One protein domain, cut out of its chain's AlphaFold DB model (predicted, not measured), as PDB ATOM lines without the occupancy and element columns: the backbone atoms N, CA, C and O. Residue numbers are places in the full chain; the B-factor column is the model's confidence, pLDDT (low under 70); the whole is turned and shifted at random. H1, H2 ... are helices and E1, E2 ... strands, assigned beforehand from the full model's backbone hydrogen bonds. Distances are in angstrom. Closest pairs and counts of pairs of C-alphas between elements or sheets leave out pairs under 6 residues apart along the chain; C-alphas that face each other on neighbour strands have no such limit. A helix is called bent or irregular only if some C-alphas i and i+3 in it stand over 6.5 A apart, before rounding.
ATOM      1  N   VAL A  39     274.275 253.501 324.912       51.34
ATOM      2  CA  VAL A  39     274.277 252.239 324.159       51.34
ATOM      3  C   VAL A  39     273.295 251.213 324.730       51.34
ATOM      4  O   VAL A  39     272.945 250.257 324.053       51.34
ATOM      5  N   ASN A  40     272.786 251.445 325.939       52.66
ATOM      6  CA  ASN A  40     271.705 250.670 326.530       52.66
ATOM      7  C   ASN A  40     270.785 251.602 327.326       52.66
ATOM      8  O   ASN A  40     271.152 252.071 328.399       52.66
ATOM      9  N   LYS A  41     269.568 251.844 326.821       47.28
ATOM     10  CA  LYS A  41     268.440 252.357 327.623       47.28
ATOM     11  C   LYS A  41     267.716 251.185 328.292       47.28
ATOM     12  O   LYS A  41     266.513 251.002 328.128       47.28
ATOM     13  N   GLY A  42     268.469 250.340 328.993       49.03
ATOM     14  CA  GLY A  42     267.861 249.497 330.018       49.03
ATOM     15  C   GLY A  42     267.478 250.389 331.204       49.03
ATOM     16  O   GLY A  42     268.112 251.425 331.389       49.03
ATOM     17  N   PRO A  43     266.481 250.029 332.024       48.53
ATOM     18  CA  PRO A  43     266.009 250.906 333.101       48.53
ATOM     19  C   PRO A  43     267.059 251.248 334.185       48.53
ATOM     20  O   PRO A  43     266.805 252.107 335.016       48.53
ATOM     21  N   LYS A  44     268.238 250.604 334.205       62.50
ATOM     22  CA  LYS A  44     269.024 250.426 335.443       62.50
ATOM     23  C   LYS A  44     270.497 250.862 335.405       62.50
ATOM     24  O   LYS A  44     271.032 251.232 336.440       62.50
ATOM     25  N   VAL A  45     271.172 250.831 334.250       61.09
ATOM     26  CA  VAL A  45     272.544 251.355 334.096       61.09
ATOM     27  C   VAL A  45     272.655 252.050 332.748       61.09
ATOM     28  O   VAL A  45     272.528 251.410 331.702       61.09
ATOM     29  N   ALA A  46     272.931 253.349 332.769       67.12
ATOM     30  CA  ALA A  46     273.234 254.111 331.573       67.12
ATOM     31  C   ALA A  46     274.724 253.981 331.259       67.12
ATOM     32  O   ALA A  46     275.597 254.337 332.052       67.12
ATOM     33  N   VAL A  47     275.009 253.466 330.069       70.25
ATOM     34  CA  VAL A  47     276.364 253.369 329.536       70.25
ATOM     35  C   VAL A  47     276.524 254.442 328.483       70.25
ATOM     36  O   VAL A  47     275.785 254.451 327.499       70.25
ATOM     37  N   SER A  48     277.484 255.332 328.695       70.88
ATOM     38  CA  SER A  48     277.818 256.393 327.754       70.88
ATOM     39  C   SER A  48     279.287 256.333 327.377       70.88
ATOM     40  O   SER A  48     280.131 255.907 328.165       70.88
ATOM     41  N   VAL A  49     279.593 256.742 326.151       69.88
ATOM     42  CA  VAL A  49     280.970 256.900 325.687       69.88
ATOM     43  C   VAL A  49     281.198 258.379 325.462       69.88
ATOM     44  O   VAL A  49     280.472 258.993 324.691       69.88
ATOM     45  N   ARG A  50     282.182 258.949 326.149       71.38
ATOM     46  CA  ARG A  50     282.585 260.344 325.986       71.38
ATOM     47  C   ARG A  50     283.823 260.444 325.124       71.38
ATOM     48  O   ARG A  50     284.671 259.545 325.134       71.38
ATOM     49  N   HIS A  51     283.899 261.547 324.385       68.56
ATOM     50  CA  HIS A  51     284.947 261.806 323.401       68.56
ATOM     51  C   HIS A  51     285.087 260.665 322.383       68.56
ATOM     52  O   HIS A  51     286.178 260.400 321.879       68.56
ATOM     53  N   ALA A  52     283.980 259.970 322.095       63.56
ATOM     54  CA  ALA A  52     283.929 258.965 321.051       63.56
ATOM     55  C   ALA A  52     284.046 259.653 319.692       63.56
ATOM     56  O   ALA A  52     283.276 260.555 319.381       63.56
ATOM     57  N   MET A  53     284.984 259.200 318.868       63.19
ATOM     58  CA  MET A  53     285.046 259.640 317.478       63.19
ATOM     59  C   MET A  53     283.871 259.042 316.698       63.19
ATOM     60  O   MET A  53     283.698 257.817 316.719       63.19
ATOM     61  N   PRO A  54     283.106 259.850 315.947       59.81
ATOM     62  CA  PRO A  54     282.114 259.332 315.020       59.81
ATOM     63  C   PRO A  54     282.741 258.389 313.993       59.81
ATOM     64  O   PRO A  54     283.851 258.609 313.498       59.81
ATOM     65  N   ALA A  55     282.019 257.316 313.661       58.84
ATOM     66  CA  ALA A  55     282.529 256.237 312.815       58.84
ATOM     67  C   ALA A  55     283.002 256.732 311.437       58.84
ATOM     68  O   ALA A  55     283.983 256.229 310.899       58.84
ATOM     69  N   ASN A  56     282.346 257.753 310.882       58.19
ATOM     70  CA  ASN A  56     282.745 258.404 309.636       58.19
ATOM     71  C   ASN A  56     284.114 259.097 309.744       58.19
ATOM     72  O   ASN A  56     284.901 258.974 308.814       58.19
ATOM     73  N   LEU A  57     284.443 259.744 310.867       62.28
ATOM     74  CA  LEU A  57     285.748 260.380 311.101       62.28
ATOM     75  C   LEU A  57     286.872 259.365 311.325       62.28
ATOM     76  O   LEU A  57     287.989 259.573 310.852       62.28
ATOM     77  N   ALA A  58     286.562 258.227 311.952       58.56
ATOM     78  CA  ALA A  58     287.484 257.093 312.024       58.56
ATOM     79  C   ALA A  58     287.830 256.532 310.628       58.56
ATOM     80  O   ALA A  58     288.953 256.071 310.405       58.56
ATOM     81  N   LEU A  59     286.891 256.622 309.674       56.12
ATOM     82  CA  LEU A  59     287.051 256.156 308.293       56.12
ATOM     83  C   LEU A  59     287.810 257.135 307.381       56.12
ATOM     84  O   LEU A  59     288.432 256.674 306.427       56.12
ATOM     85  N   VAL A  60     287.807 258.450 307.657       55.09
ATOM     86  CA  VAL A  60     288.557 259.437 306.840       55.09
ATOM     87  C   VAL A  60     290.070 259.344 307.078       55.09
ATOM     88  O   VAL A  60     290.858 259.923 306.332       55.09
ATOM     89  N   SER A  61     290.521 258.581 308.082       51.22
ATOM     90  CA  SER A  61     291.951 258.444 308.319       51.22
ATOM     91  C   SER A  61     292.597 257.371 307.434       51.22
ATOM     92  O   SER A  61     292.119 256.238 307.364       51.22
ATOM     93  N   HIS A  62     293.746 257.676 306.816       52.03
ATOM     94  CA  HIS A  62     294.683 256.676 306.281       52.03
ATOM     95  C   HIS A  62     295.268 255.836 307.457       52.03
ATOM     96  O   HIS A  62     296.442 255.918 307.789       52.03
ATOM     97  N   ARG A  63     294.422 255.059 308.151       52.34
ATOM     98  CA  ARG A  63     294.698 254.144 309.280       52.34
ATOM     99  C   ARG A  63     295.436 254.725 310.510       52.34
ATOM    100  O   ARG A  63     296.332 254.078 311.040       52.34
ATOM    101  N   PHE A  64     294.935 255.827 311.074       58.62
ATOM    102  CA  PHE A  64     295.304 256.386 312.392       58.62
ATOM    103  C   PHE A  64     296.687 257.066 312.443       58.62
ATOM    104  O   PHE A  64     297.696 256.458 312.809       58.62
ATOM    105  N   SER A  65     296.729 258.369 312.130       71.25
ATOM    106  CA  SER A  65     297.894 259.213 312.433       71.25
ATOM    107  C   SER A  65     298.216 259.168 313.935       71.25
ATOM    108  O   SER A  65     297.341 258.896 314.757       71.25
ATOM    109  N   GLU A  66     299.461 259.446 314.324       71.31
ATOM    110  CA  GLU A  66     299.852 259.463 315.746       71.31
ATOM    111  C   GLU A  66     299.007 260.439 316.582       71.31
ATOM    112  O   GLU A  66     298.710 260.179 317.743       71.31
ATOM    113  N   GLU A  67     298.568 261.540 315.976       70.81
ATOM    114  CA  GLU A  67     297.637 262.497 316.576       70.81
ATOM    115  C   GLU A  67     296.256 261.880 316.820       70.81
ATOM    116  O   GLU A  67     295.699 262.018 317.908       70.81
ATOM    117  N   PHE A  68     295.741 261.128 315.844       68.31
ATOM    118  CA  PHE A  68     294.469 260.433 315.975       68.31
ATOM    119  C   PHE A  68     294.543 259.349 317.061       68.31
ATOM    120  O   PHE A  68     293.694 259.318 317.946       68.31
ATOM    121  N   LYS A  69     295.591 258.508 317.065       69.00
ATOM    122  CA  LYS A  69     295.786 257.469 318.098       69.00
ATOM    123  C   LYS A  69     295.867 258.065 319.501       69.00
ATOM    124  O   LYS A  69     295.295 257.514 320.436       69.00
ATOM    125  N   LYS A  70     296.563 259.197 319.659       71.00
ATOM    126  CA  LYS A  70     296.633 259.915 320.940       71.00
ATOM    127  C   LYS A  70     295.259 260.374 321.415       71.00
ATOM    128  O   LYS A  70     294.996 260.308 322.608       71.00
ATOM    129  N   ARG A  71     294.391 260.819 320.506       68.50
ATOM    130  CA  ARG A  71     293.036 261.262 320.856       68.50
ATOM    131  C   ARG A  71     292.079 260.104 321.105       68.50
ATOM    132  O   ARG A  71     291.233 260.230 321.981       68.50
ATOM    133  N   GLU A  72     292.244 258.961 320.442       66.12
ATOM    134  CA  GLU A  72     291.477 257.768 320.816       66.12
ATOM    135  C   GLU A  72     291.754 257.340 322.261       66.12
ATOM    136  O   GLU A  72     290.827 256.966 322.969       66.12
ATOM    137  N   LEU A  73     292.988 257.499 322.752       66.19
ATOM    138  CA  LEU A  73     293.300 257.254 324.165       66.19
ATOM    139  C   LEU A  73     292.539 258.186 325.128       66.19
ATOM    140  O   LEU A  73     292.480 257.899 326.319       66.19
ATOM    141  N   ASN A  74     291.929 259.270 324.649       70.31
ATOM    142  CA  ASN A  74     291.077 260.131 325.471       70.31
ATOM    143  C   ASN A  74     289.615 259.659 325.505       70.31
ATOM    144  O   ASN A  74     288.826 260.199 326.281       70.31
ATOM    145  N   VAL A  75     289.250 258.643 324.711       71.38
ATOM    146  CA  VAL A  75     287.920 258.028 324.751       71.38
ATOM    147  C   VAL A  75     287.704 257.414 326.129       71.38
ATOM    148  O   VAL A  75     288.530 256.650 326.654       71.38
ATOM    149  N   ARG A  76     286.550 257.744 326.703       75.75
ATOM    150  CA  ARG A  76     286.175 257.370 328.058       75.75
ATOM    151  C   ARG A  76     284.832 256.666 328.063       75.75
ATOM    152  O   ARG A  76     283.865 257.159 327.493       75.75
ATOM    153  N   ILE A  77     284.759 255.538 328.755       77.56
ATOM    154  CA  ILE A  77     283.487 254.866 329.030       77.56
ATOM    155  C   ILE A  77     282.991 255.357 330.382       77.56
ATOM    156  O   ILE A  77     283.731 255.305 331.357       77.56
ATOM    157  N   VAL A  78     281.751 255.824 330.443       79.06
ATOM    158  CA  VAL A  78     281.107 256.298 331.666       79.06
ATOM    159  C   VAL A  78     279.917 255.391 331.963       79.06
ATOM    160  O   VAL A  78     278.956 255.324 331.192       79.06
ATOM    161  N   LEU A  79     279.988 254.685 333.089       77.88
ATOM    162  CA  LEU A  79     278.909 253.866 333.632       77.88
ATOM    163  C   LEU A  79     278.174 254.660 334.705       77.88
ATOM    164  O   LEU A  79     278.798 255.104 335.663       77.88
ATOM    165  N   LYS A  80     276.864 254.831 334.549       76.31
ATOM    166  CA  LYS A  80     275.993 255.562 335.472       76.31
ATOM    167  C   LYS A  80     274.906 254.628 335.999       76.31
ATOM    168  O   LYS A  80     274.169 254.040 335.214       76.31
ATOM    169  N   ASP A  81     274.810 254.511 337.311       72.69
ATOM    170  CA  ASP A  81     273.828 253.687 338.022       72.69
ATOM    171  C   ASP A  81     272.432 254.339 338.098       72.69
ATOM    172  O   ASP A  81     272.190 255.125 338.999       72.69
ATOM    173  N   THR A  82     271.509 254.063 337.167       60.03
ATOM    174  CA  THR A  82     270.256 254.841 337.013       60.03
ATOM    175  C   THR A  82     269.126 254.494 337.974       60.03
ATOM    176  O   THR A  82     268.167 255.259 338.052       60.03
ATOM    177  N   GLU A  83     269.216 253.391 338.718       56.62
ATOM    178  CA  GLU A  83     268.230 253.037 339.740       56.62
ATOM    179  C   GLU A  83     268.906 252.485 340.996       56.62
ATOM    180  O   GLU A  83     269.772 251.622 340.932       56.62
ATOM    181  N   ALA A  84     268.407 252.916 342.157       48.88
ATOM    182  CA  ALA A  84     268.885 252.591 343.502       48.88
ATOM    183  C   ALA A  84     268.891 251.087 343.880       48.88
ATOM    184  O   ALA A  84     269.201 250.718 345.010       48.88
ATOM    185  N   LEU A  85     268.528 250.181 342.978       44.03
ATOM    186  CA  LEU A  85     268.560 248.751 343.233       44.03
ATOM    187  C   LEU A  85     268.840 248.000 341.936       44.03
ATOM    188  O   LEU A  85     267.912 247.675 341.201       44.03
ATOM    189  N   ASN A  86     270.085 247.564 341.735       47.38
ATOM    190  CA  ASN A  86     270.239 246.161 341.367       47.38
ATOM    191  C   ASN A  86     271.593 245.537 341.703       47.38
ATOM    192  O   ASN A  86     272.631 245.847 341.130       47.38
ATOM    193  N   ARG A  87     271.517 244.556 342.606       51.00
ATOM    194  CA  ARG A  87     272.587 243.658 343.031       51.00
ATOM    195  C   ARG A  87     272.720 242.520 342.008       51.00
ATOM    196  O   ARG A  87     271.965 241.558 342.064       51.00
ATOM    197  N   GLY A  88     273.694 242.595 341.106       45.72
ATOM    198  CA  GLY A  88     274.232 241.411 340.417       45.72
ATOM    199  C   GLY A  88     273.741 241.134 338.994       45.72
ATOM    200  O   GLY A  88     273.986 240.038 338.495       45.72
ATOM    201  N   GLU A  89     273.092 242.084 338.315       49.94
ATOM    202  CA  GLU A  89     272.798 241.915 336.885       49.94
ATOM    203  C   GLU A  89     274.075 242.090 336.043       49.94
ATOM    204  O   GLU A  89     274.907 242.969 336.277       49.94
ATOM    205  N   HIS A  90     274.254 241.205 335.062       55.53
ATOM    206  CA  HIS A  90     275.377 241.253 334.138       55.53
ATOM    207  C   HIS A  90     275.249 242.499 333.256       55.53
ATOM    208  O   HIS A  90     274.354 242.560 332.419       55.53
ATOM    209  N   ILE A  91     276.135 243.489 333.421       60.75
ATOM    210  CA  ILE A  91     276.138 244.652 332.526       60.75
ATOM    211  C   ILE A  91     276.566 244.173 331.139       60.75
ATOM    212  O   ILE A  91     277.722 243.777 330.931       60.75
ATOM    213  N   GLU A  92     275.634 244.176 330.193       60.78
ATOM    214  CA  GLU A  92     275.940 243.959 328.786       60.78
ATOM    215  C   GLU A  92     276.718 245.166 328.270       60.78
ATOM    216  O   GLU A  92     276.200 246.278 328.161       60.78
ATOM    217  N   MET A  93     278.005 244.938 328.006       63.22
ATOM    218  CA  MET A  93     278.860 245.945 327.406       63.22
ATOM    219  C   MET A  93     278.631 245.904 325.901       63.22
ATOM    220  O   MET A  93     278.781 244.833 325.303       63.22
ATOM    221  N   PRO A  94     278.282 247.029 325.273       60.00
ATOM    222  CA  PRO A  94     278.216 247.086 323.827       60.00
ATOM    223  C   PRO A  94     279.597 246.860 323.208       60.00
ATOM    224  O   PRO A  94     280.634 246.963 323.869       60.00
ATOM    225  N   ALA A  95     279.618 246.586 321.907       60.56
ATOM    226  CA  ALA A  95     280.857 246.515 321.150       60.56
ATOM    227  C   ALA A  95     281.486 247.915 321.050       60.56
ATOM    228  O   ALA A  95     281.202 248.678 320.130       60.56
ATOM    229  N   PHE A  96     282.331 248.259 322.018       61.78
ATOM    230  CA  PHE A  96     283.096 249.496 321.979       61.78
ATOM    231  C   PHE A  96     284.246 249.395 320.968       61.78
ATOM    232  O   PHE A  96     284.830 248.316 320.797       61.78
ATOM    233  N   PRO A  97     284.636 250.512 320.328       54.75
ATOM    234  CA  PRO A  97     285.903 250.575 319.609       54.75
ATOM    235  C   PRO A  97     287.049 250.194 320.558       54.75
ATOM    236  O   PRO A  97     287.019 250.506 321.744       54.75
ATOM    237  N   ARG A  98     288.073 249.494 320.055       58.91
ATOM    238  CA  ARG A  98     289.163 248.890 320.858       58.91
ATOM    239  C   ARG A  98     290.118 249.902 321.515       58.91
ATOM    240  O   ARG A  98     291.208 249.526 321.937       58.91
ATOM    241  N   THR A  99     289.760 251.177 321.547       59.97
ATOM    242  CA  THR A  99     290.706 252.277 321.728       59.97
ATOM    243  C   THR A  99     290.378 253.197 322.906       59.97
ATOM    244  O   THR A  99     291.045 254.203 323.072       59.97
ATOM    245  N   PHE A 100     289.453 252.823 323.797       66.88
ATOM    246  CA  PHE A 100     289.247 253.513 325.080       66.88
ATOM    247  C   PHE A 100     290.421 253.293 326.045       66.88
ATOM    248  O   PHE A 100     290.907 252.170 326.193       66.88
ATOM    249  N   ALA A 101     290.836 254.347 326.756       70.25
ATOM    250  CA  ALA A 101     291.877 254.235 327.784       70.25
ATOM    251  C   ALA A 101     291.365 254.450 329.211       70.25
ATOM    252  O   ALA A 101     292.034 254.019 330.154       70.25
ATOM    253  N   SER A 102     290.194 255.069 329.390       83.31
ATOM    254  CA  SER A 102     289.657 255.362 330.721       83.31
ATOM    255  C   SER A 102     288.223 254.875 330.917       83.31
ATOM    256  O   SER A 102     287.406 254.875 329.994       83.31
ATOM    257  N   LEU A 103     287.941 254.438 332.141       85.62
ATOM    258  CA  LEU A 103     286.628 254.039 332.622       85.62
ATOM    259  C   LEU A 103     286.258 254.920 333.816       85.62
ATOM    260  O   LEU A 103     287.024 255.021 334.771       85.62
ATOM    261  N   GLU A 104     285.074 255.515 333.780       88.81
ATOM    262  CA  GLU A 104     284.471 256.210 334.910       88.81
ATOM    263  C   GLU A 104     283.223 255.476 335.364       88.81
ATOM    264  O   GLU A 104     282.359 255.120 334.564       88.81
ATOM    265  N   MET A 105     283.126 255.250 336.667       86.69
ATOM    266  CA  MET A 105     281.959 254.638 337.285       86.69
ATOM    267  C   MET A 105     281.302 255.641 338.223       86.69
ATOM    268  O   MET A 105     281.869 255.979 339.255       86.69
ATOM    269  N   HIS A 106     280.109 256.100 337.867       85.25
ATOM    270  CA  HIS A 106     279.239 256.934 338.684       85.25
ATOM    271  C   HIS A 106     278.229 256.025 339.370       85.25
ATOM    272  O   HIS A 106     277.287 255.536 338.743       85.25
ATOM    273  N   VAL A 107     278.461 255.777 340.653       82.38
ATOM    274  CA  VAL A 107     277.678 254.845 341.461       82.38
ATOM    275  C   VAL A 107     276.935 255.582 342.556       82.38
ATOM    276  O   VAL A 107     277.459 256.531 343.148       82.38
ATOM    277  N   THR A 108     275.724 255.128 342.849       78.00
ATOM    278  CA  THR A 108     274.959 255.637 343.983       78.00
ATOM    279  C   THR A 108     275.212 254.786 345.210       78.00
ATOM    280  O   THR A 108     275.346 253.565 345.120       78.00
ATOM    281  N   LEU A 109     275.289 255.429 346.376       74.12
ATOM    282  CA  LEU A 109     274.929 254.738 347.606       74.12
ATOM    283  C   LEU A 109     273.435 254.913 347.772       74.12
ATOM    284  O   LEU A 109     272.973 255.949 348.254       74.12
ATOM    285  N   ALA A 110     272.692 253.925 347.300       59.28
ATOM    286  CA  ALA A 110     271.263 253.833 347.481       59.28
ATOM    287  C   ALA A 110     270.973 253.558 348.955       59.28
ATOM    288  O   ALA A 110     270.664 252.444 349.367       59.28
ATOM    289  N   LEU A 111     271.088 254.598 349.778       53.09
ATOM    290  CA  LEU A 111     270.632 254.561 351.154       53.09
ATOM    291  C   LEU A 111     269.164 254.140 351.105       53.09
ATOM    292  O   LEU A 111     268.323 254.864 350.580       53.09
ATOM    293  N   ILE A 112     268.900 252.923 351.571       42.62
ATOM    294  CA  ILE A 112     267.580 252.316 351.642       42.62
ATOM    295  C   ILE A 112     266.658 253.298 352.365       42.62
ATOM    296  O   ILE A 112     266.664 253.350 353.587       42.62
ATOM    297  N   ASP A 113     265.851 254.049 351.622       42.72
ATOM    298  CA  ASP A 113     264.458 254.237 351.985       42.72
ATOM    299  C   ASP A 113     263.626 254.643 350.767       42.72
ATOM    300  O   ASP A 113     263.734 255.745 350.236       42.72
ATOM    301  N   SER A 121     268.754 253.340 361.898       47.31
ATOM    302  CA  SER A 121     270.195 253.360 361.671       47.31
ATOM    303  C   SER A 121     270.549 252.603 360.399       47.31
ATOM    304  O   SER A 121     270.332 251.393 360.333       47.31
ATOM    305  N   LEU A 122     271.160 253.281 359.426       52.84
ATOM    306  CA  LEU A 122     271.964 252.612 358.407       52.84
ATOM    307  C   LEU A 122     273.052 251.807 359.111       52.84
ATOM    308  O   LEU A 122     273.915 252.359 359.802       52.84
ATOM    309  N   THR A 123     273.016 250.489 358.956       58.12
ATOM    310  CA  THR A 123     274.057 249.661 359.549       58.12
ATOM    311  C   THR A 123     275.304 249.755 358.675       58.12
ATOM    312  O   THR A 123     275.251 249.641 357.453       58.12
ATOM    313  N   TYR A 124     276.465 249.940 359.301       61.78
ATOM    314  CA  TYR A 124     277.794 249.872 358.673       61.78
ATOM    315  C   TYR A 124     277.929 248.706 357.660       61.78
ATOM    316  O   TYR A 124     278.567 248.828 356.616       61.78
ATOM    317  N   CYS A 125     277.257 247.586 357.938       63.59
ATOM    318  CA  CYS A 125     277.197 246.397 357.089       63.59
ATOM    319  C   CYS A 125     276.499 246.612 355.734       63.59
ATOM    320  O   CYS A 125     276.919 246.018 354.737       63.59
ATOM    321  N   GLU A 126     275.453 247.437 355.666       71.25
ATOM    322  CA  GLU A 126     274.704 247.693 354.428       71.25
ATOM    323  C   GLU A 126     275.535 248.525 353.458       71.25
ATOM    324  O   GLU A 126     275.716 248.126 352.308       71.25
ATOM    325  N   VAL A 127     276.162 249.595 353.955       74.50
ATOM    326  CA  VAL A 127     277.095 250.413 353.166       74.50
ATOM    327  C   VAL A 127     278.255 249.554 352.659       74.50
ATOM    328  O   VAL A 127     278.571 249.566 351.474       74.50
ATOM    329  N   MET A 128     278.860 248.731 353.521       77.94
ATOM    330  CA  MET A 128     279.914 247.802 353.101       77.94
ATOM    331  C   MET A 128     279.451 246.840 351.992       77.94
ATOM    332  O   MET A 128     280.223 246.504 351.089       77.94
ATOM    333  N   THR A 129     278.202 246.378 352.044       77.25
ATOM    334  CA  THR A 129     277.638 245.476 351.030       77.25
ATOM    335  C   THR A 129     277.542 246.164 349.670       77.25
ATOM    336  O   THR A 129     277.947 245.576 348.666       77.25
ATOM    337  N   GLU A 130     277.100 247.422 349.627       78.94
ATOM    338  CA  GLU A 130     277.051 248.205 348.386       78.94
ATOM    339  C   GLU A 130     278.441 248.471 347.802       78.94
ATOM    340  O   GLU A 130     278.657 248.305 346.603       78.94
ATOM    341  N   PHE A 131     279.430 248.788 348.642       83.50
ATOM    342  CA  PHE A 131     280.815 248.958 348.187       83.50
ATOM    343  C   PHE A 131     281.373 247.673 347.564       83.50
ATOM    344  O   PHE A 131     281.994 247.708 346.500       83.50
ATOM    345  N   ASN A 132     281.133 246.519 348.195       83.12
ATOM    346  CA  ASN A 132     281.547 245.226 347.646       83.12
ATOM    347  C   ASN A 132     280.838 244.900 346.327       83.12
ATOM    348  O   ASN A 132     281.441 244.300 345.430       83.12
ATOM    349  N   PHE A 133     279.581 245.313 346.198       79.38
ATOM    350  CA  PHE A 133     278.830 245.168 344.965       79.38
ATOM    351  C   PHE A 133     279.450 246.000 343.836       79.38
ATOM    352  O   PHE A 133     279.902 245.432 342.840       79.38
ATOM    353  N   HIS A 134     279.595 247.311 344.036       82.56
ATOM    354  CA  HIS A 134     280.214 248.218 343.064       82.56
ATOM    355  C   HIS A 134     281.630 247.775 342.686       82.56
ATOM    356  O   HIS A 134     282.035 247.872 341.528       82.56
ATOM    357  N   ARG A 135     282.375 247.192 343.634       86.75
ATOM    358  CA  ARG A 135     283.703 246.628 343.372       86.75
ATOM    359  C   ARG A 135     283.635 245.432 342.433       86.75
ATOM    360  O   ARG A 135     284.462 245.313 341.534       86.75
ATOM    361  N   THR A 136     282.680 244.533 342.643       83.88
ATOM    362  CA  THR A 136     282.480 243.364 341.776       83.88
ATOM    363  C   THR A 136     282.086 243.806 340.367       83.88
ATOM    364  O   THR A 136     282.633 243.306 339.381       83.88
ATOM    365  N   THR A 137     281.221 244.815 340.263       79.50
ATOM    366  CA  THR A 137     280.856 245.458 338.995       79.50
ATOM    367  C   THR A 137     282.071 246.062 338.289       79.50
ATOM    368  O   THR A 137     282.260 245.845 337.093       79.50
ATOM    369  N   ALA A 138     282.950 246.751 339.022       84.31
ATOM    370  CA  ALA A 138     284.184 247.297 338.465       84.31
ATOM    371  C   ALA A 138     285.112 246.191 337.936       84.31
ATOM    372  O   ALA A 138     285.605 246.286 336.813       84.31
ATOM    373  N   LYS A 139     285.311 245.107 338.703       86.44
ATOM    374  CA  LYS A 139     286.151 243.968 338.283       86.44
ATOM    375  C   LYS A 139     285.634 243.317 337.004       86.44
ATOM    376  O   LYS A 139     286.374 243.215 336.031       86.44
ATOM    377  N   THR A 140     284.359 242.942 336.989       82.25
ATOM    378  CA  THR A 140     283.727 242.296 335.827       82.25
ATOM    379  C   THR A 140     283.719 243.202 334.594       82.25
ATOM    380  O   THR A 140     283.915 242.734 333.475       82.25
ATOM    381  N   THR A 141     283.555 244.511 334.784       79.94
ATOM    382  CA  THR A 141     283.662 245.493 333.699       79.94
ATOM    383  C   THR A 141     285.079 245.555 333.131       79.94
ATOM    384  O   THR A 141     285.255 245.493 331.916       79.94
ATOM    385  N   LEU A 142     286.101 245.641 333.988       83.88
ATOM    386  CA  LEU A 142     287.502 245.693 333.559       83.88
ATOM    387  C   LEU A 142     287.925 244.432 332.792       83.88
ATOM    388  O   LEU A 142     288.704 244.528 331.846       83.88
ATOM    389  N   GLU A 143     287.398 243.262 333.158       84.75
ATOM    390  CA  GLU A 143     287.628 242.007 332.428       84.75
ATOM    391  C   GLU A 143     287.068 242.050 330.999       84.75
ATOM    392  O   GLU A 143     287.700 241.545 330.071       84.75
ATOM    393  N   LYS A 144     285.917 242.705 330.800       78.56
ATOM    394  CA  LYS A 144     285.307 242.907 329.476       78.56
ATOM    395  C   LYS A 144     285.978 244.010 328.657       78.56
ATOM    396  O   LYS A 144     285.805 244.057 327.440       78.56
ATOM    397  N   LEU A 145     286.732 244.894 329.307       79.56
ATOM    398  CA  LEU A 145     287.332 246.088 328.715       79.56
ATOM    399  C   LEU A 145     288.872 246.043 328.812       79.56
ATOM    400  O   LEU A 145     289.481 246.867 329.500       79.56
ATOM    401  N   PRO A 146     289.549 245.130 328.084       79.12
ATOM    402  CA  PRO A 146     290.988 244.868 328.242       79.12
ATOM    403  C   PRO A 146     291.901 246.047 327.860       79.12
ATOM    404  O   PRO A 146     293.099 246.038 328.168       79.12
ATOM    405  N   HIS A 147     291.359 247.059 327.179       79.06
ATOM    406  CA  HIS A 147     292.085 248.253 326.751       79.06
ATOM    407  C   HIS A 147     292.091 249.376 327.798       79.06
ATOM    408  O   HIS A 147     292.933 250.263 327.691       79.06
ATOM    409  N   VAL A 148     291.274 249.290 328.860       83.56
ATOM    410  CA  VAL A 148     291.295 250.268 329.963       83.56
ATOM    411  C   VAL A 148     292.680 250.306 330.614       83.56
ATOM    412  O   VAL A 148     293.324 249.274 330.847       83.56
ATOM    413  N   ARG A 149     293.151 251.524 330.888       85.50
ATOM    414  CA  ARG A 149     294.419 251.831 331.565       85.50
ATOM    415  C   ARG A 149     294.248 252.764 332.763       85.50
ATOM    416  O   ARG A 149     295.181 252.863 333.554       85.50
ATOM    417  N   ALA A 150     293.081 253.383 332.914       87.88
ATOM    418  CA  ALA A 150     292.709 254.207 334.056       87.88
ATOM    419  C   ALA A 150     291.250 253.948 334.463       87.88
ATOM    420  O   ALA A 150     290.379 253.814 333.603       87.88
ATOM    421  N   LEU A 151     290.990 253.890 335.766       90.06
ATOM    422  CA  LEU A 151     289.666 253.744 336.362       90.06
ATOM    423  C   LEU A 151     289.458 254.836 337.416       90.06
ATOM    424  O   LEU A 151     290.218 254.903 338.381       90.06
ATOM    425  N   SER A 152     288.377 255.599 337.278       91.75
ATOM    426  CA  SER A 152     287.897 256.535 338.297       91.75
ATOM    427  C   SER A 152     286.534 256.097 338.821       91.75
ATOM    428  O   SER A 152     285.650 255.720 338.049       91.75
ATOM    429  N   ILE A 153     286.343 256.157 340.139       90.25
ATOM    430  CA  ILE A 153     285.067 255.831 340.788       90.25
ATOM    431  C   ILE A 153     284.507 257.084 341.461       90.25
ATOM    432  O   ILE A 153     285.134 257.671 342.342       90.25
ATOM    433  N   HIS A 154     283.303 257.474 341.071       89.38
ATOM    434  CA  HIS A 154     282.541 258.583 341.626       89.38
ATOM    435  C   HIS A 154     281.367 258.023 342.428       89.38
ATOM    436  O   HIS A 154     280.445 257.436 341.869       89.38
ATOM    437  N   ILE A 155     281.415 258.193 343.745       87.06
ATOM    438  CA  ILE A 155     280.420 257.689 344.691       87.06
ATOM    439  C   ILE A 155     279.513 258.846 345.079       87.06
ATOM    440  O   ILE A 155     279.976 259.813 345.678       87.06
ATOM    441  N   TYR A 156     278.230 258.747 344.764       83.56
ATOM    442  CA  TYR A 156     277.244 259.774 345.074       83.56
ATOM    443  C   TYR A 156     276.477 259.402 346.336       83.56
ATOM    444  O   TYR A 156     275.942 258.300 346.443       83.56
ATOM    445  N   LEU A 157     276.438 260.333 347.290       81.62
ATOM    446  CA  LEU A 157     275.635 260.260 348.505       81.62
ATOM    447  C   LEU A 157     274.336 261.044 348.273       81.62
ATOM    448  O   LEU A 157     274.391 262.285 348.268       81.62
ATOM    449  N   PRO A 158     273.188 260.364 348.093       76.31
ATOM    450  CA  PRO A 158     271.893 261.021 348.000       76.31
ATOM    451  C   PRO A 158     271.606 261.855 349.248       76.31
ATOM    452  O   PRO A 158     272.157 261.616 350.331       76.31
ATOM    453  N   TYR A 159     270.728 262.844 349.104       74.62
ATOM    454  CA  TYR A 159     270.258 263.605 350.249       74.62
ATOM    455  C   TYR A 159     269.467 262.698 351.206       74.62
ATOM    456  O   TYR A 159     268.569 261.967 350.796       74.62
ATOM    457  N   SER A 160     269.813 262.736 352.495       72.56
ATOM    458  CA  SER A 160     269.112 262.009 353.555       72.56
ATOM    459  C   SER A 160     269.379 262.641 354.923       72.56
ATOM    460  O   SER A 160     270.363 263.362 355.112       72.56
ATOM    461  N   SER A 161     268.544 262.321 355.914       69.12
ATOM    462  CA  SER A 161     268.761 262.727 357.311       69.12
ATOM    463  C   SER A 161     270.030 262.112 357.926       69.12
ATOM    464  O   SER A 161     270.596 262.676 358.860       69.12
ATOM    465  N   GLN A 162     270.529 261.001 357.372       71.50
ATOM    466  CA  GLN A 162     271.704 260.260 357.856       71.50
ATOM    467  C   GLN A 162     272.978 260.536 357.031       71.50
ATOM    468  O   GLN A 162     273.951 259.783 357.075       71.50
ATOM    469  N   ARG A 163     273.011 261.636 356.270       73.00
ATOM    470  CA  ARG A 163     274.092 261.968 355.320       73.00
ATOM    471  C   ARG A 163     275.489 262.016 355.952       73.00
ATOM    472  O   ARG A 163     276.467 261.642 355.305       73.00
ATOM    473  N   ALA A 164     275.598 262.448 357.210       76.81
ATOM    474  CA  ALA A 164     276.867 262.470 357.942       76.81
ATOM    475  C   ALA A 164     277.388 261.055 358.254       76.81
ATOM    476  O   ALA A 164     278.583 260.786 358.097       76.81
ATOM    477  N   ASP A 165     276.497 260.140 358.643       77.25
ATOM    478  CA  ASP A 165     276.839 258.740 358.898       77.25
ATOM    479  C   ASP A 165     277.152 257.987 357.610       77.25
ATOM    480  O   ASP A 165     278.139 257.250 357.564       77.25
ATOM    481  N   ALA A 166     276.394 258.242 356.541       76.56
ATOM    482  CA  ALA A 166     276.675 257.710 355.212       76.56
ATOM    483  C   ALA A 166     278.064 258.139 354.720       76.56
ATOM    484  O   ALA A 166     278.851 257.299 354.285       76.56
ATOM    485  N   LEU A 167     278.418 259.423 354.868       83.31
ATOM    486  CA  LEU A 167     279.753 259.920 354.531       83.31
ATOM    487  C   LEU A 167     280.837 259.244 355.378       83.31
ATOM    488  O   LEU A 167     281.848 258.798 354.838       83.31
ATOM    489  N   ARG A 168     280.637 259.131 356.695       82.88
ATOM    490  CA  ARG A 168     281.594 258.457 357.583       82.88
ATOM    491  C   ARG A 168     281.811 256.999 357.166       82.88
ATOM    492  O   ARG A 168     282.958 256.575 357.054       82.88
ATOM    493  N   CYS A 169     280.740 256.258 356.892       81.12
ATOM    494  CA  CYS A 169     280.827 254.871 356.441       81.12
ATOM    495  C   CYS A 169     281.508 254.770 355.070       81.12
ATOM    496  O   CYS A 169     282.424 253.967 354.904       81.12
ATOM    497  N   ALA A 170     281.145 255.631 354.116       83.38
ATOM    498  CA  ALA A 170     281.767 255.675 352.797       83.38
ATOM    499  C   ALA A 170     283.281 255.933 352.882       83.38
ATOM    500  O   ALA A 170     284.074 255.282 352.201       83.38
ATOM    501  N   LEU A 171     283.708 256.833 353.772       85.81
ATOM    502  CA  LEU A 171     285.123 257.103 354.019       85.81
ATOM    503  C   LEU A 171     285.859 255.897 354.614       85.81
ATOM    504  O   LEU A 171     287.003 255.653 354.239       85.81
ATOM    505  N   VAL A 172     285.234 255.142 355.518       85.94
ATOM    506  CA  VAL A 172     285.840 253.927 356.085       85.94
ATOM    507  C   VAL A 172     285.934 252.819 355.029       85.94
ATOM    508  O   VAL A 172     286.962 252.152 354.917       85.94
ATOM    509  N   HIS A 173     284.893 252.653 354.212       85.44
ATOM    510  CA  HIS A 173     284.766 251.533 353.279       85.44
ATOM    511  C   HIS A 173     285.373 251.754 351.898       85.44
ATOM    512  O   HIS A 173     285.610 250.774 351.195       85.44
ATOM    513  N   ARG A 174     285.721 252.989 351.512       84.50
ATOM    514  CA  ARG A 174     286.372 253.275 350.213       84.50
ATOM    515  C   ARG A 174     287.610 252.424 349.938       84.50
ATOM    516  O   ARG A 174     287.913 252.150 348.781       84.50
ATOM    517  N   GLY A 175     288.301 251.985 350.995       85.12
ATOM    518  CA  GLY A 175     289.463 251.103 350.908       85.12
ATOM    519  C   GLY A 175     289.179 249.776 350.200       85.12
ATOM    520  O   GLY A 175     290.099 249.173 349.671       85.12
ATOM    521  N   VAL A 176     287.916 249.348 350.124       88.00
ATOM    522  CA  VAL A 176     287.499 248.151 349.381       88.00
ATOM    523  C   VAL A 176     287.887 248.237 347.904       88.00
ATOM    524  O   VAL A 176     288.210 247.216 347.314       88.00
ATOM    525  N   PHE A 177     287.915 249.431 347.310       87.88
ATOM    526  CA  PHE A 177     288.241 249.605 345.895       87.88
ATOM    527  C   PHE A 177     289.743 249.624 345.590       87.88
ATOM    528  O   PHE A 177     290.112 249.483 344.431       87.88
ATOM    529  N   THR A 178     290.626 249.804 346.577       85.69
ATOM    530  CA  THR A 178     292.050 250.103 346.314       85.69
ATOM    531  C   THR A 178     292.830 248.943 345.695       85.69
ATOM    532  O   THR A 178     293.923 249.156 345.178       85.69
ATOM    533  N   ASP A 179     292.274 247.729 345.704       86.75
ATOM    534  CA  ASP A 179     292.838 246.564 345.018       86.75
ATOM    535  C   ASP A 179     292.402 246.447 343.546       86.75
ATOM    536  O   ASP A 179     292.809 245.515 342.848       86.75
ATOM    537  N   LEU A 180     291.558 247.362 343.060       89.06
ATOM    538  CA  LEU A 180     291.138 247.387 341.666       89.06
ATOM    539  C   LEU A 180     292.298 247.790 340.755       89.06
ATOM    540  O   LEU A 180     292.985 248.793 340.952       89.06
ATOM    541  N   LYS A 181     292.485 246.999 339.697       87.25
ATOM    542  CA  LYS A 181     293.481 247.269 338.665       87.25
ATOM    543  C   LYS A 181     293.166 248.601 337.983       87.25
ATOM    544  O   LYS A 181     292.013 248.858 337.652       87.25
ATOM    545  N   TYR A 182     294.203 249.397 337.729       90.38
ATOM    546  CA  TYR A 182     294.109 250.693 337.046       90.38
ATOM    547  C   TYR A 182     293.333 251.781 337.793       90.38
ATOM    548  O   TYR A 182     293.120 252.841 337.215       90.38
ATOM    549  N   LEU A 183     292.930 251.558 339.048       91.25
ATOM    550  CA  LEU A 183     292.278 252.595 339.837       91.25
ATOM    551  C   LEU A 183     293.220 253.795 340.006       91.25
ATOM    552  O   LEU A 183     294.294 253.669 340.598       91.25
ATOM    553  N   THR A 184     292.805 254.948 339.491       91.25
ATOM    554  CA  THR A 184     293.525 256.214 339.625       91.25
ATOM    555  C   THR A 184     292.918 257.062 340.726       91.25
ATOM    556  O   THR A 184     293.667 257.603 341.536       91.25
ATOM    557  N   ASP A 185     291.584 257.117 340.810       92.19
ATOM    558  CA  ASP A 185     290.877 258.057 341.679       92.19
ATOM    559  C   ASP A 185     289.566 257.485 342.237       92.19
ATOM    560  O   ASP A 185     288.829 256.758 341.569       92.19
ATOM    561  N   ILE A 186     289.245 257.874 343.470       91.38
ATOM    562  CA  ILE A 186     287.927 257.715 344.085       91.38
ATOM    563  C   ILE A 186     287.477 259.094 344.557       91.38
ATOM    564  O   ILE A 186     288.171 259.749 345.335       91.38
ATOM    565  N   THR A 187     286.299 259.527 344.126       91.19
ATOM    566  CA  THR A 187     285.694 260.790 344.556       91.19
ATOM    567  C   THR A 187     284.353 260.511 345.214       91.19
ATOM    568  O   THR A 187     283.549 259.761 344.668       91.19
ATOM    569  N   ILE A 188     284.108 261.110 346.378       89.19
ATOM    570  CA  ILE A 188     282.814 261.051 347.060       89.19
ATOM    571  C   ILE A 188     282.122 262.398 346.887       89.19
ATOM    572  O   ILE A 188     282.668 263.445 347.248       89.19
ATOM    573  N   HIS A 189     280.914 262.337 346.348       87.19
ATOM    574  CA  HIS A 189     280.050 263.463 346.056       87.19
ATOM    575  C   HIS A 189     278.866 263.489 347.008       87.19
ATOM    576  O   HIS A 189     278.309 262.456 347.373       87.19
ATOM    577  N   GLN A 190     278.461 264.689 347.383       82.75
ATOM    578  CA  GLN A 190     277.306 264.953 348.219       82.75
ATOM    579  C   GLN A 190     276.252 265.646 347.346       82.75
ATOM    580  O   GLN A 190     276.451 266.791 346.940       82.75
ATOM    581  N   CYS A 191     275.134 264.971 347.061       78.06
ATOM    582  CA  CYS A 191     274.067 265.520 346.211       78.06
ATOM    583  C   CYS A 191     273.273 266.625 346.939       78.06
ATOM    584  O   CYS A 191     273.154 266.545 348.168       78.06
ATOM    585  N   PRO A 192     272.774 267.655 346.233       73.62
ATOM    586  CA  PRO A 192     271.997 268.750 346.820       73.62
ATOM    587  C   PRO A 192     270.653 268.275 347.404       73.62
ATOM    588  O   PRO A 192     270.253 267.130 347.235       73.62
ATOM    589  N   GLU A 193     269.969 269.157 348.136       69.56
ATOM    590  CA  GLU A 193     268.720 268.885 348.879       69.56
ATOM    591  C   GLU A 193     267.459 268.813 347.988       69.56
ATOM    592  O   GLU A 193     266.336 268.990 348.456       69.56
ATOM    593  N   HIS A 194     267.610 268.563 346.688       59.78
ATOM    594  CA  HIS A 194     266.500 268.562 345.737       59.78
ATOM    595  C   HIS A 194     266.398 267.226 345.003       59.78
ATOM    596  O   HIS A 194     267.409 266.617 344.682       59.78
ATOM    597  N   ASP A 195     265.146 266.809 344.812       49.72
ATOM    598  CA  ASP A 195     264.656 265.554 344.245       49.72
ATOM    599  C   ASP A 195     265.151 264.236 344.873       49.72
ATOM    600  O   ASP A 195     266.326 263.949 345.073       49.72
ATOM    601  N   HIS A 196     264.184 263.356 345.147       50.34
ATOM    602  CA  HIS A 196     264.413 261.977 345.598       50.34
ATOM    603  C   HIS A 196     265.020 261.080 344.503       50.34
ATOM    604  O   HIS A 196     265.255 259.893 344.734       50.34
ATOM    605  N   PHE A 197     265.243 261.630 343.308       51.97
ATOM    606  CA  PHE A 197     265.785 260.928 342.159       51.97
ATOM    607  C   PHE A 197     267.244 261.313 341.970       51.97
ATOM    608  O   PHE A 197     267.580 262.473 341.766       51.97
ATOM    609  N   TRP A 198     268.122 260.317 342.037       59.28
ATOM    610  CA  TRP A 198     269.530 260.524 341.746       59.28
ATOM    611  C   TRP A 198     269.723 260.915 340.279       59.28
ATOM    612  O   TRP A 198     269.279 260.207 339.373       59.28
ATOM    613  N   ASN A 199     270.456 262.005 340.055       60.50
ATOM    614  CA  ASN A 199     270.942 262.395 338.744       60.50
ATOM    615  C   ASN A 199     272.449 262.712 338.821       60.50
ATOM    616  O   ASN A 199     272.847 263.673 339.479       60.50
ATOM    617  N   PRO A 200     273.321 261.948 338.141       56.12
ATOM    618  CA  PRO A 200     274.767 262.173 338.158       56.12
ATOM    619  C   PRO A 200     275.177 263.452 337.423       56.12
ATOM    620  O   PRO A 200     276.341 263.844 337.504       56.12
ATOM    621  N   SER A 201     274.254 264.054 336.669       59.03
ATOM    622  CA  SER A 201     274.459 265.291 335.915       59.03
ATOM    623  C   SER A 201     274.134 266.551 336.727       59.03
ATOM    624  O   SER A 201     274.361 267.650 336.229       59.03
ATOM    625  N   GLU A 202     273.599 266.419 337.944       65.88
ATOM    626  CA  GLU A 202     273.340 267.555 338.834       65.88
ATOM    627  C   GLU A 202     274.602 268.019 339.569       65.88
ATOM    628  O   GLU A 202     275.526 267.243 339.822       65.88
ATOM    629  N   GLU A 203     274.634 269.305 339.933       68.94
ATOM    630  CA  GLU A 203     275.744 269.896 340.681       68.94
ATOM    631  C   GLU A 203     275.863 269.259 342.074       68.94
ATOM    632  O   GLU A 203     275.121 269.572 343.004       68.94
ATOM    633  N   SER A 204     276.832 268.358 342.228       75.06
ATOM    634  CA  SER A 204     277.152 267.702 343.496       75.06
ATOM    635  C   SER A 204     278.464 268.219 344.083       75.06
ATOM    636  O   SER A 204     279.455 268.385 343.367       75.06
ATOM    637  N   ALA A 205     278.515 268.406 345.402       83.88
ATOM    638  CA  ALA A 205     279.723 268.866 346.081       83.88
ATOM    639  C   ALA A 205     280.708 267.709 346.313       83.88
ATOM    640  O   ALA A 205     280.355 266.702 346.928       83.88
ATOM    641  N   VAL A 206     281.965 267.867 345.890       86.19
ATOM    642  CA  VAL A 206     283.037 266.916 346.223       86.19
ATOM    643  C   VAL A 206     283.424 267.090 347.690       86.19
ATOM    644  O   VAL A 206     283.951 268.129 348.084       86.19
ATOM    645  N   VAL A 207     283.200 266.055 348.497       88.19
ATOM    646  CA  VAL A 207     283.472 266.076 349.947       88.19
ATOM    647  C   VAL A 207     284.678 265.244 350.353       88.19
ATOM    648  O   VAL A 207     285.205 265.403 351.456       88.19
ATOM    649  N   ALA A 208     285.121 264.346 349.478       87.81
ATOM    650  CA  ALA A 208     286.362 263.622 349.670       87.81
ATOM    651  C   ALA A 208     286.940 263.147 348.346       87.81
ATOM    652  O   ALA A 208     286.210 262.759 347.430       87.81
ATOM    653  N   ARG A 209     288.270 263.102 348.296       90.19
ATOM    654  CA  ARG A 209     289.018 262.505 347.199       90.19
ATOM    655  C   ARG A 209     290.102 261.580 347.739       90.19
ATOM    656  O   ARG A 209     290.701 261.803 348.793       90.19
ATOM    657  N   TRP A 210     290.336 260.513 346.999       90.19
ATOM    658  CA  TRP A 210     291.499 259.655 347.118       90.19
ATOM    659  C   TRP A 210     292.066 259.458 345.717       90.19
ATOM    660  O   TRP A 210     291.297 259.292 344.773       90.19
ATOM    661  N   SER A 211     293.387 259.462 345.583       86.62
ATOM    662  CA  SER A 211     294.049 259.184 344.313       86.62
ATOM    663  C   SER A 211     295.300 258.341 344.528       86.62
ATOM    664  O   SER A 211     295.953 258.429 345.567       86.62
ATOM    665  N   ALA A 212     295.653 257.507 343.552       79.25
ATOM    666  CA  ALA A 212     296.721 256.515 343.680       79.25
ATOM    667  C   ALA A 212     298.109 257.130 343.966       79.25
ATOM    668  O   ALA A 212     298.955 256.488 344.591       79.25
ATOM    669  N   GLY A 213     298.338 258.380 343.546       66.06
ATOM    670  CA  GLY A 213     299.569 259.133 343.827       66.06
ATOM    671  C   GLY A 213     299.641 259.711 345.244       66.06
ATOM    672  O   GLY A 213     300.731 259.977 345.752       66.06
ATOM    673  N   THR A 214     298.498 259.846 345.913       54.12
ATOM    674  CA  THR A 214     298.362 260.494 347.219       54.12
ATOM    675  C   THR A 214     297.947 259.416 348.209       54.12
ATOM    676  O   THR A 214     296.782 259.054 348.329       54.12
ATOM    677  N   LYS A 215     298.906 258.844 348.945       44.84
ATOM    678  CA  LYS A 215     298.639 257.787 349.949       44.84
ATOM    679  C   LYS A 215     297.746 258.244 351.126       44.84
ATOM    680  O   LYS A 215     297.566 257.488 352.077       44.84
ATOM    681  N   GLN A 216     297.179 259.449 351.075       45.84
ATOM    682  CA  GLN A 216     296.232 260.003 352.037       45.84
ATOM    683  C   GLN A 216     294.958 260.468 351.328       45.84
ATOM    684  O   GLN A 216     294.989 260.966 350.210       45.84
ATOM    685  N   SER A 217     293.823 260.278 352.002       47.38
ATOM    686  CA  SER A 217     292.550 260.849 351.573       47.38
ATOM    687  C   SER A 217     292.533 262.324 351.939       47.38
ATOM    688  O   SER A 217     292.681 262.662 353.113       47.38
ATOM    689  N   GLU A 218     292.325 263.176 350.947       53.56
ATOM    690  CA  GLU A 218     292.074 264.592 351.171       53.56
ATOM    691  C   GLU A 218     290.572 264.771 351.386       53.56
ATOM    692  O   GLU A 218     289.745 264.466 350.518       53.56
ATOM    693  N   ARG A 219     290.206 265.218 352.589       49.66
ATOM    694  CA  ARG A 219     288.878 265.767 352.840       49.66
ATOM    695  C   ARG A 219     288.912 267.198 352.326       49.66
ATOM    696  O   ARG A 219     289.697 267.999 352.821       49.66
TER     697      ARG A 219
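Overview. This is residues 39 to 113 and 121 to 219 of the 230 residues of an uncharacterized protein of Friedmanniomyces simplex (UniProt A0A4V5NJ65). A twisted wall of seven strands has two helices, H3 and H4, packed over one face, while an arm with the two short helices H1 and H2 reaches away beyond one end of E1 and E2 and adds to the length. The opposite face has no named helix, giving two layers, helices on one face of a sheet. The printed part has 174 residues, with E1 H1 H2 E2 E3 H3 E4 H4 E5 E6 E7 along the chain; the mixed sheet runs E1 to E7 in that order, and the class is mixed, helices and strands. It is compact, with a radius of gyration of the C-alphas of 17.2 A, yet elongated in outline, spanning 60 by 37 by 28 A.

Arrangement. Start at E3, residues 102 to 108, and E4, residues 150 to 157: they are parallel at 15 degrees, with N 105 and O 152 2.9 A apart, within hydrogen-bond range. E5, residues 183 to 190, is parallel to E4, with N 155 and O 187 at 2.8 A. E6, residues 205 to 211, and E7, residues 214 to 218, follow in a meander, each strand the antiparallel neighbour of the one before; look for N 188 and O 208 at 2.9 A, and N 218 and O 209 at 3.0 A. On the other side of E3, E2, residues 76 to 81, is parallel to it, with N 79 and O 104 at 2.8 A. Edge strand E1, residues 45 to 50, is antiparallel to E2, with N 48 and O 78 at 2.9 A. H3, residues 124 to 144, is on the sheet at a height of 9.9 A, over E3 and only just over E4, where 3 of its C-alphas fall. H4, residues 163 to 177, is on the same face at a height of 9.0 A, over E5 and E6, and along E5 at 8 degrees on the local plane. H4 is only just irregular: C-alphas 172 and 175 are 6.9 A apart. E4, H4 and E5 form a strand-helix-strand unit, two parallel neighbour strands with a helix between, and its crossover is right-handed. H3 and H4 touch, the closest C-alphas being those of Arg 135 and Phe 177 at 6.0 A, at a steep tilt of 41 degrees, the same way. H1, residues 55 to 59, and H2, residues 66 to 72, are not on the sheet and are apart from each other. Every O i to N i+4 pair is within hydrogen-bond range in H1, H2 and H3; in H4, 8 of 11 are.

Along the chain. Find C-alpha 45 at (272.544, 251.355, 334.096), where E1 begins. H3 runs 30.9 A from C-alpha 124 at (277.794, 249.872, 358.673), E4 23.2 A and H4 21.0 A; E7 ends at C-alpha 218, (292.074, 264.592, 351.171).

Size, cuts and confidence. The two C-alphas farthest apart, of His 62 and Ser 121, are 60.7 A apart. Residues 114 to 120 are not printed; C-alphas 113 and 121 are 11.3 A apart across the cut. The links E2 to E3 and E5 to E6 are long. Mean pLDDT of the printed part is 71.2, and 75 residues are under 70, among them 51 to 64, 82 to 100 and 213 to 219.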